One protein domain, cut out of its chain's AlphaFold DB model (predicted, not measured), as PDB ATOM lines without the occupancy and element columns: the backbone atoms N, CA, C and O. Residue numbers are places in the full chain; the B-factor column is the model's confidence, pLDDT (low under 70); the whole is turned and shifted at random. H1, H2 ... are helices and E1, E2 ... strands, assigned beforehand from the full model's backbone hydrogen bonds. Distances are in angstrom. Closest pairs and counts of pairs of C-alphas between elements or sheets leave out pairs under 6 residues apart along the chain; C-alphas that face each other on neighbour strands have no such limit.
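AT A GLANCE: This is residues 6 to 65 of the 82 residues of an uncharacterized protein of Candidatus Komeilibacteria bacterium CG_4_10_14_0_2_um_filter_37_10 (UniProt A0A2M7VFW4). The model is a narrow rod of helices in which the chain runs out through H1 and H2, turns, and comes back through H3 and H4, and E1 returns it to the end where the printed part began. At the far end H2 and H3 cross nearly at right angles, while at the near end residues 6 to 7 pair with residues 60 to 61 of E1. The printed part has 60 residues, with four named helices followed by one named strand in the order H1, H2, H3, H4, E1, and its class is mostly helix. It is only just compact, close to loose, with a radius of gyration of the C-alphas of 12.4 A and spans of 41 by 17 by 15 A.

HOW THE PARTS SIT: Residues 6 to 7 form a short parallel pairing with residues 60 to 61 of E1, residues 59 to 61; E1 pairs with no named strand. H1, residues 9 to 20, comes next, and its closest C-alphas to E1 are those of Phe 9 and Arg 61, 5.5 A apart. H2, residues 23 to 33, is close to H1 but not clearly touching, with the C-alphas of Glu 19 and Asn 25 closest at 7.0 A. H3, residues 39 to 48, touches H2, about perpendicular at 84 degrees, and their closest C-alphas, of Thr 29 and Ala 42, are 5.7 A apart. H1 only just touches H3, with residue 20 alone and 3 pairs of C-alphas within 8 A; the closest are those of Ala 20 and Tyr 46, 5.6 A apart. H4, residues 51 to 58, is close to H1 but not clearly touching, at a steep tilt of 46 degrees, opposite ways; the closest C-alphas are those of Gln 16 and Phe 55, 7.3 A apart. H4 is also close to H3 but not clearly touching, with the C-alphas of Tyr 46 and Ala 52 closest at 6.2 A. H2 is apart from H4 and from E1. Every O i to N i+4 pair is within hydrogen-bond range in H1, H2 and H3, and 3 of 4 are in H4.

IN THESE COORDINATES: H1 begins at C-alpha 9, at (18.201, -8.020, 55.863), and measures 16.4 A from first to last C-alpha. H2 measures 15.2 A and ends at C-alpha 33, at (32.201, -8.385, 27.793). H3 measures 14.2 A and H4 11.0 A. E1, three residues, ends at C-alpha 61, at (21.998, -11.350, 57.929).

THE WHOLE: The two C-alphas farthest apart are those of Gly 34 and Ile 65, at 41.2 A, while the first and last printed C-alphas, of Val 6 and Ile 65, are 9.1 A apart. The printed part has no cut, and the links H1 to H2, H2 to H3, H3 to H4 and H4 to E1 are tight. The mean pLDDT of the printed part is 93.9, and residue 65 is the one printed residue under 70.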
ATOM      1  N   VAL A   6      27.344  -7.998  61.174       87.44
ATOM      2  CA  VAL A   6      25.919  -8.343  61.254       87.44
ATOM      3  C   VAL A   6      25.093  -7.143  60.808       87.44
ATOM      4  O   VAL A   6      25.216  -6.062  61.379       87.44
ATOM      5  N   VAL A   7      24.233  -7.335  59.810       88.62
ATOM      6  CA  VAL A   7      23.373  -6.282  59.254       88.62
ATOM      7  C   VAL A   7      21.920  -6.761  59.129       88.62
ATOM      8  O   VAL A   7      21.687  -7.946  58.870       88.62
ATOM      9  N   PRO A   8      20.920  -5.872  59.284       90.81
ATOM     10  CA  PRO A   8      19.525  -6.185  58.970       90.81
ATOM     11  C   PRO A   8      19.361  -6.619  57.512       90.81
ATOM     12  O   PRO A   8      20.073  -6.116  56.638       90.81
ATOM     13  N   PHE A   9      18.381  -7.478  57.213       88.56
ATOM     14  CA  PHE A   9      18.201  -8.020  55.863       88.56
ATOM     15  C   PHE A   9      18.115  -6.948  54.773       88.56
ATOM     16  O   PHE A   9      18.720  -7.092  53.713       88.56
ATOM     17  N   ARG A  10      17.403  -5.845  55.033       90.88
ATOM     18  CA  ARG A  10      17.284  -4.764  54.048       90.88
ATOM     19  C   ARG A  10      18.643  -4.146  53.715       90.88
ATOM     20  O   ARG A  10      18.969  -4.000  52.545       90.88
ATOM     21  N   GLN A  11      19.436  -3.851  54.741       92.38
ATOM     22  CA  GLN A  11      20.771  -3.289  54.574       92.38
ATOM     23  C   GLN A  11      21.729  -4.292  53.923       92.38
ATOM     24  O   GLN A  11      22.548  -3.894  53.106       92.38
ATOM     25  N   TYR A  12      21.602  -5.587  54.230       92.56
ATOM     26  CA  TYR A  12      22.353  -6.644  53.552       92.56
ATOM     27  C   TYR A  12      22.128  -6.607  52.036       92.56
ATOM     28  O   TYR A  12      23.087  -6.633  51.272       92.56
ATOM     29  N   LEU A  13      20.862  -6.522  51.607       93.12
ATOM     30  CA  LEU A  13      20.516  -6.435  50.189       93.12
ATOM     31  C   LEU A  13      21.047  -5.149  49.557       93.12
ATOM     32  O   LEU A  13      21.626  -5.210  48.479       93.12
ATOM     33  N   ASP A  14      20.877  -4.006  50.223       95.69
ATOM     34  CA  ASP A  14      21.333  -2.720  49.695       95.69
ATOM     35  C   ASP A  14      22.865  -2.710  49.513       95.69
ATOM     36  O   ASP A  14      23.350  -2.295  48.462       95.69
ATOM     37  N   LEU A  15      23.625  -3.245  50.475       95.00
ATOM     38  CA  LEU A  15      25.084  -3.393  50.376       95.00
ATOM     39  C   LEU A  15      25.497  -4.359  49.258       95.00
ATOM     40  O   LEU A  15      26.413  -4.064  48.496       95.00
ATOM     41  N   GLN A  16      24.803  -5.492  49.127       95.75
ATOM     42  CA  GLN A  16      25.110  -6.472  48.087       95.75
ATOM     43  C   GLN A  16      24.827  -5.919  46.680       95.75
ATOM     44  O   GLN A  16      25.601  -6.149  45.755       95.75
ATOM     45  N   ILE A  17      23.745  -5.149  46.517       96.56
ATOM     46  CA  ILE A  17      23.420  -4.456  45.262       96.56
ATOM     47  C   ILE A  17      24.467  -3.379  44.955       96.56
ATOM     48  O   ILE A  17      24.877  -3.250  43.804       96.56
ATOM     49  N   GLN A  18      24.910  -2.621  45.962       96.94
ATOM     50  CA  GLN A  18      25.953  -1.605  45.792       96.94
ATOM     51  C   GLN A  18      27.289  -2.199  45.349       96.94
ATOM     52  O   GLN A  18      27.978  -1.576  44.550       96.94
ATOM     53  N   GLU A  19      27.657  -3.383  45.839       97.06
ATOM     54  CA  GLU A  19      28.876  -4.064  45.398       97.06
ATOM     55  C   GLU A  19      28.719  -4.607  43.969       97.06
ATOM     56  O   GLU A  19      29.565  -4.350  43.113       97.06
ATOM     57  N   ALA A  20      27.603  -5.283  43.677       97.38
ATOM     58  CA  ALA A  20      27.337  -5.864  42.360       97.38
ATOM     59  C   ALA A  20      27.191  -4.814  41.246       97.38
ATOM     60  O   ALA A  20      27.588  -5.049  40.109       97.38
ATOM     61  N   LEU A  21      26.638  -3.641  41.555       97.62
ATOM     62  CA  LEU A  21      26.492  -2.529  40.608       97.62
ATOM     63  C   LEU A  21      27.532  -1.425  40.834       97.62
ATOM     64  O   LEU A  21      27.404  -0.321  40.303       97.62
ATOM     65  N   GLY A  22      28.544  -1.703  41.655       97.25
ATOM     66  CA  GLY A  22      29.583  -0.746  41.994       97.25
ATOM     67  C   GLY A  22      30.495  -0.452  40.800       97.25
ATOM     68  O   GLY A  22      30.660  -1.310  39.931       97.25
ATOM     69  N   PRO A  23      31.149   0.725  40.764       97.19
ATOM     70  CA  PRO A  23      32.039   1.108  39.665       97.19
ATOM     71  C   PRO A  23      33.129   0.074  39.365       97.19
ATOM     72  O   PRO A  23      33.494  -0.117  38.212       97.19
ATOM     73  N   GLU A  24      33.628  -0.607  40.397       96.75
ATOM     74  CA  GLU A  24      34.642  -1.650  40.261       96.75
ATOM     75  C   GLU A  24      34.098  -2.891  39.535       96.75
ATOM     76  O   GLU A  24      34.678  -3.313  38.538       96.75
ATOM     77  N   ASN A  25      32.955  -3.440  39.970       97.94
ATOM     78  CA  ASN A  25      32.352  -4.601  39.310       97.94
ATOM     79  C   ASN A  25      31.893  -4.262  37.885       97.94
ATOM     80  O   ASN A  25      32.072  -5.069  36.977       97.94
ATOM     81  N   MET A  26      31.365  -3.052  37.669       98.06
ATOM     82  CA  MET A  26      31.022  -2.554  36.334       98.06
ATOM     83  C   MET A  26      32.255  -2.476  35.429       98.06
ATOM     84  O   MET A  26      32.198  -2.911  34.284       98.06
ATOM     85  N   TRP A  27      33.387  -1.989  35.941       97.94
ATOM     86  CA  TRP A  27      34.628  -1.935  35.170       97.94
ATOM     87  C   TRP A  27      35.128  -3.334  34.788       97.94
ATOM     88  O   TRP A  27      35.352  -3.595  33.609       97.94
ATOM     89  N   PHE A  28      35.219  -4.260  35.749       97.69
ATOM     90  CA  PHE A  28      35.644  -5.640  35.475       97.69
ATOM     91  C   PHE A  28      34.704  -6.371  34.513       97.69
ATOM     92  O   PHE A  28      35.168  -7.061  33.608       97.69
ATOM     93  N   THR A  29      33.392  -6.183  34.668       98.44
ATOM     94  CA  THR A  29      32.409  -6.755  33.744       98.44
ATOM     95  C   THR A  29      32.627  -6.204  32.336       98.44
ATOM     96  O   THR A  29      32.608  -6.971  31.379       98.44
ATOM     97  N   GLY A  30      32.889  -4.898  32.198       98.19
ATOM     98  CA  GLY A  30      33.168  -4.256  30.913       98.19
ATOM     99  C   GLY A  30      34.414  -4.807  30.219       98.19
ATOM    100  O   GLY A  30      34.387  -5.045  29.011       98.19
ATOM    101  N   GLU A  31      35.475  -5.083  30.983       98.19
ATOM    102  CA  GLU A  31      36.681  -5.750  30.473       98.19
ATOM    103  C   GLU A  31      36.387  -7.178  29.977       98.19
ATOM    104  O   GLU A  31      36.970  -7.614  28.985       98.19
ATOM    105  N   GLU A  32      35.468  -7.905  30.624       97.31
ATOM    106  CA  GLU A  32      35.078  -9.264  30.221       97.31
ATOM    107  C   GLU A  32      34.186  -9.283  28.970       97.31
ATOM    108  O   GLU A  32      34.414 -10.084  28.061       97.31
ATOM    109  N   VAL A  33      33.178  -8.405  28.902       97.31
ATOM    110  CA  VAL A  33      32.201  -8.385  27.793       97.31
ATOM    111  C   VAL A  33      32.662  -7.551  26.592       97.31
ATOM    112  O   VAL A  33      32.139  -7.704  25.488       97.31
ATOM    113  N   GLY A  34      33.664  -6.682  26.769       98.12
ATOM    114  CA  GLY A  34      34.236  -5.845  25.708       98.12
ATOM    115  C   GLY A  34      33.378  -4.635  25.316       98.12
ATOM    116  O   GLY A  34      33.553  -4.080  24.229       98.12
ATOM    117  N   HIS A  35      32.438  -4.230  26.170       97.50
ATOM    118  CA  HIS A  35      31.583  -3.055  25.998       97.50
ATOM    119  C   HIS A  35      31.108  -2.523  27.355       97.50
ATOM    120  O   HIS A  35      31.347  -3.144  28.384       97.50
ATOM    121  N   GLU A  36      30.407  -1.384  27.359       97.81
ATOM    122  CA  GLU A  36      29.751  -0.885  28.572       97.81
ATOM    123  C   GLU A  36      28.698  -1.912  29.028       97.81
ATOM    124  O   GLU A  36      27.768  -2.196  28.260       97.81
ATOM    125  N   PRO A  37      28.842  -2.509  30.220       98.06
ATOM    126  CA  PRO A  37      27.947  -3.562  30.657       98.06
ATOM    127  C   PRO A  37      26.633  -2.979  31.166       98.06
ATOM    128  O   PRO A  37      26.573  -1.900  31.756       98.06
ATOM    129  N   ASN A  38      25.549  -3.720  30.974       97.75
ATOM    130  CA  ASN A  38      24.285  -3.416  31.628       97.75
ATOM    131  C   ASN A  38      24.231  -4.036  33.039       97.75
ATOM    132  O   ASN A  38      25.035  -4.892  33.407       97.75
ATOM    133  N   HIS A  39      23.244  -3.632  33.846       97.44
ATOM    134  CA  HIS A  39      23.122  -4.134  35.220       97.44
ATOM    135  C   HIS A  39      22.969  -5.660  35.306       97.44
ATOM    136  O   HIS A  39      23.411  -6.253  36.284       97.44
ATOM    137  N   PHE A  40      22.336  -6.304  34.320       97.56
ATOM    138  CA  PHE A  40      22.168  -7.756  34.328       97.56
ATOM    139  C   PHE A  40      23.508  -8.469  34.126       97.56
ATOM    140  O   PHE A  40      23.814  -9.396  34.871       97.56
ATOM    141  N   GLU A  41      24.328  -8.002  33.186       98.06
ATOM    142  CA  GLU A  41      25.683  -8.523  32.961       98.06
ATOM    143  C   GLU A  41      26.558  -8.341  34.201       98.06
ATOM    144  O   GLU A  41      27.212  -9.287  34.632       98.06
ATOM    145  N   ALA A  42      26.492  -7.169  34.839       97.94
ATOM    146  CA  ALA A  42      27.230  -6.903  36.070       97.94
ATOM    147  C   ALA A  42      26.806  -7.832  37.220       97.94
ATOM    148  O   ALA A  42      27.655  -8.379  37.926       97.94
ATOM    149  N   PHE A  43      25.499  -8.073  37.388       97.38
ATOM    150  CA  PHE A  43      25.002  -9.040  38.372       97.38
ATOM    151  C   PHE A  43      25.442 -10.469  38.061       97.38
ATOM    152  O   PHE A  43      25.817 -11.198  38.981       97.38
ATOM    153  N   GLN A  44      25.395 -10.874  36.793       97.31
ATOM    154  CA  GLN A  44      25.807 -12.210  36.378       97.31
ATOM    155  C   GLN A  44      27.300 -12.418  36.666       97.31
ATOM    156  O   GLN A  44      27.658 -13.363  37.366       97.31
ATOM    157  N   HIS A  45      28.148 -11.467  36.265       97.44
ATOM    158  CA  HIS A  45      29.581 -11.476  36.559       97.44
ATOM    159  C   HIS A  45      29.872 -11.495  38.072       97.44
ATOM    160  O   HIS A  45      30.728 -12.243  38.550       97.44
ATOM    161  N   TYR A  46      29.121 -10.732  38.871       97.69
ATOM    162  CA  TYR A  46      29.253 -10.720  40.332       97.69
ATOM    163  C   TYR A  46      28.972 -12.097  40.968       97.69
ATOM    164  O   TYR A  46      29.645 -12.509  41.921       97.69
ATOM    165  N   VAL A  47      27.991 -12.838  40.444       96.44
ATOM    166  CA  VAL A  47      27.693 -14.205  40.901       96.44
ATOM    167  C   VAL A  47      28.767 -15.183  40.419       96.44
ATOM    168  O   VAL A  47      29.311 -15.932  41.236       96.44
ATOM    169  N   ASP A  48      29.113 -15.141  39.135       96.44
ATOM    170  CA  ASP A  48      30.013 -16.110  38.497       96.44
ATOM    171  C   ASP A  48      31.464 -15.982  38.984       96.44
ATOM    172  O   ASP A  48      32.157 -16.983  39.169       96.44
ATOM    173  N   SER A  49      31.909 -14.765  39.313       95.31
ATOM    174  CA  SER A  49      33.227 -14.495  39.912       95.31
ATOM    175  C   SER A  49      33.348 -14.936  41.382       95.31
ATOM    176  O   SER A  49      34.412 -14.795  42.008       95.31
ATOM    177  N   GLY A  50      32.252 -15.426  41.973       95.19
ATOM    178  CA  GLY A  50      32.158 -15.793  43.382       95.19
ATOM    179  C   GLY A  50      32.151 -14.597  44.339       95.19
ATOM    180  O   GLY A  50      32.276 -14.800  45.551       95.19
ATOM    181  N   ALA A  51      32.002 -13.362  43.846       94.62
ATOM    182  CA  ALA A  51      31.949 -12.170  44.693       94.62
ATOM    183  C   ALA A  51      30.757 -12.224  45.661       94.62
ATOM    184  O   ALA A  51      30.938 -11.989  46.854       94.62
ATOM    185  N   ALA A  52      29.596 -12.712  45.209       94.50
ATOM    186  CA  ALA A  52      28.441 -12.961  46.077       94.50
ATOM    187  C   ALA A  52      28.758 -13.902  47.259       94.50
ATOM    188  O   ALA A  52      28.291 -13.691  48.382       94.50
ATOM    189  N   ALA A  53      29.575 -14.935  47.027       94.50
ATOM    190  CA  ALA A  53      29.995 -15.862  48.074       94.50
ATOM    191  C   ALA A  53      31.013 -15.223  49.030       94.50
ATOM    192  O   ALA A  53      30.941 -15.459  50.234       94.50
ATOM    193  N   ARG A  54      31.935 -14.394  48.518       94.06
ATOM    194  CA  ARG A  54      32.875 -13.616  49.345       94.06
ATOM    195  C   ARG A  54      32.140 -12.608  50.231       94.06
ATOM    196  O   ARG A  54      32.432 -12.538  51.421       94.06
ATOM    197  N   PHE A  55      31.137 -11.914  49.697       93.81
ATOM    198  CA  PHE A  55      30.291 -10.996  50.460       93.81
ATOM    199  C   PHE A  55      29.606 -11.694  51.643       93.81
ATOM    200  O   PHE A  55      29.635 -11.195  52.768       93.81
ATOM    201  N   ALA A  56      29.071 -12.898  51.426       91.38
ATOM    202  CA  ALA A  56      28.434 -13.697  52.476       91.38
ATOM    203  C   ALA A  56      29.412 -14.227  53.549       91.38
ATOM    204  O   ALA A  56      28.981 -14.661  54.619       91.38
ATOM    205  N   GLN A  57      30.726 -14.221  53.297       90.50
ATOM    206  CA  GLN A  57      31.726 -14.587  54.310       90.50
ATOM    207  C   GLN A  57      31.991 -13.448  55.299       90.50
ATOM    208  O   GLN A  57      32.358 -13.720  56.446       90.50
ATOM    209  N   THR A  58      31.794 -12.199  54.867       89.94
ATOM    210  CA  THR A  58      32.053 -10.986  55.653       89.94
ATOM    211  C   THR A  58      30.782 -10.352  56.214       89.94
ATOM    212  O   THR A  58      30.859  -9.701  57.252       89.94
ATOM    213  N   HIS A  59      29.614 -10.597  55.611       90.50
ATOM    214  CA  HIS A  59      28.323 -10.068  56.054       90.50
ATOM    215  C   HIS A  59      27.387 -11.186  56.521       90.50
ATOM    216  O   HIS A  59      27.172 -12.179  55.826       90.50
ATOM    217  N   ILE A  60      26.779 -11.010  57.692       88.62
ATOM    218  CA  ILE A  60      25.763 -11.908  58.245       88.62
ATOM    219  C   ILE A  60      24.427 -11.169  58.267       88.62
ATOM    220  O   ILE A  60      24.325 -10.061  58.789       88.62
ATOM    221  N   ARG A  61      23.380 -11.813  57.749       88.25
ATOM    222  CA  ARG A  61      21.998 -11.350  57.929       88.25
ATOM    223  C   ARG A  61      21.588 -11.560  59.383       88.25
ATOM    224  O   ARG A  61      21.677 -12.689  59.864       88.25
ATOM    225  N   LEU A  62      21.114 -10.517  60.057       79.81
ATOM    226  CA  LEU A  62      20.656 -10.582  61.451       79.81
ATOM    227  C   LEU A  62      19.646 -11.722  61.676       79.81
ATOM    228  O   LEU A  62      19.709 -12.439  62.667       79.81
ATOM    229  N   GLU A  63      18.757 -11.936  60.712       79.12
ATOM    230  CA  GLU A  63      17.690 -12.934  60.728       79.12
ATOM    231  C   GLU A  63      18.195 -14.372  60.524       79.12
ATOM    232  O   GLU A  63      17.458 -15.324  60.765       79.12
ATOM    233  N   ALA A  64      19.440 -14.547  60.071       73.56
ATOM    234  CA  ALA A  64      20.072 -15.855  59.918       73.56
ATOM    235  C   ALA A  64      20.747 -16.350  61.211       73.56
ATOM    236  O   ALA A  64      21.246 -17.474  61.230       73.56
ATOM    237  N   ILE A  65      20.776 -15.536  62.274       67.12
ATOM    238  CA  ILE A  65      21.346 -15.915  63.569       67.12
ATOM    239  C   ILE A  65      20.311 -16.758  64.328       67.12
ATOM    240  O   ILE A  65      19.218 -16.264  64.627       67.12
TER     241      ILE A  65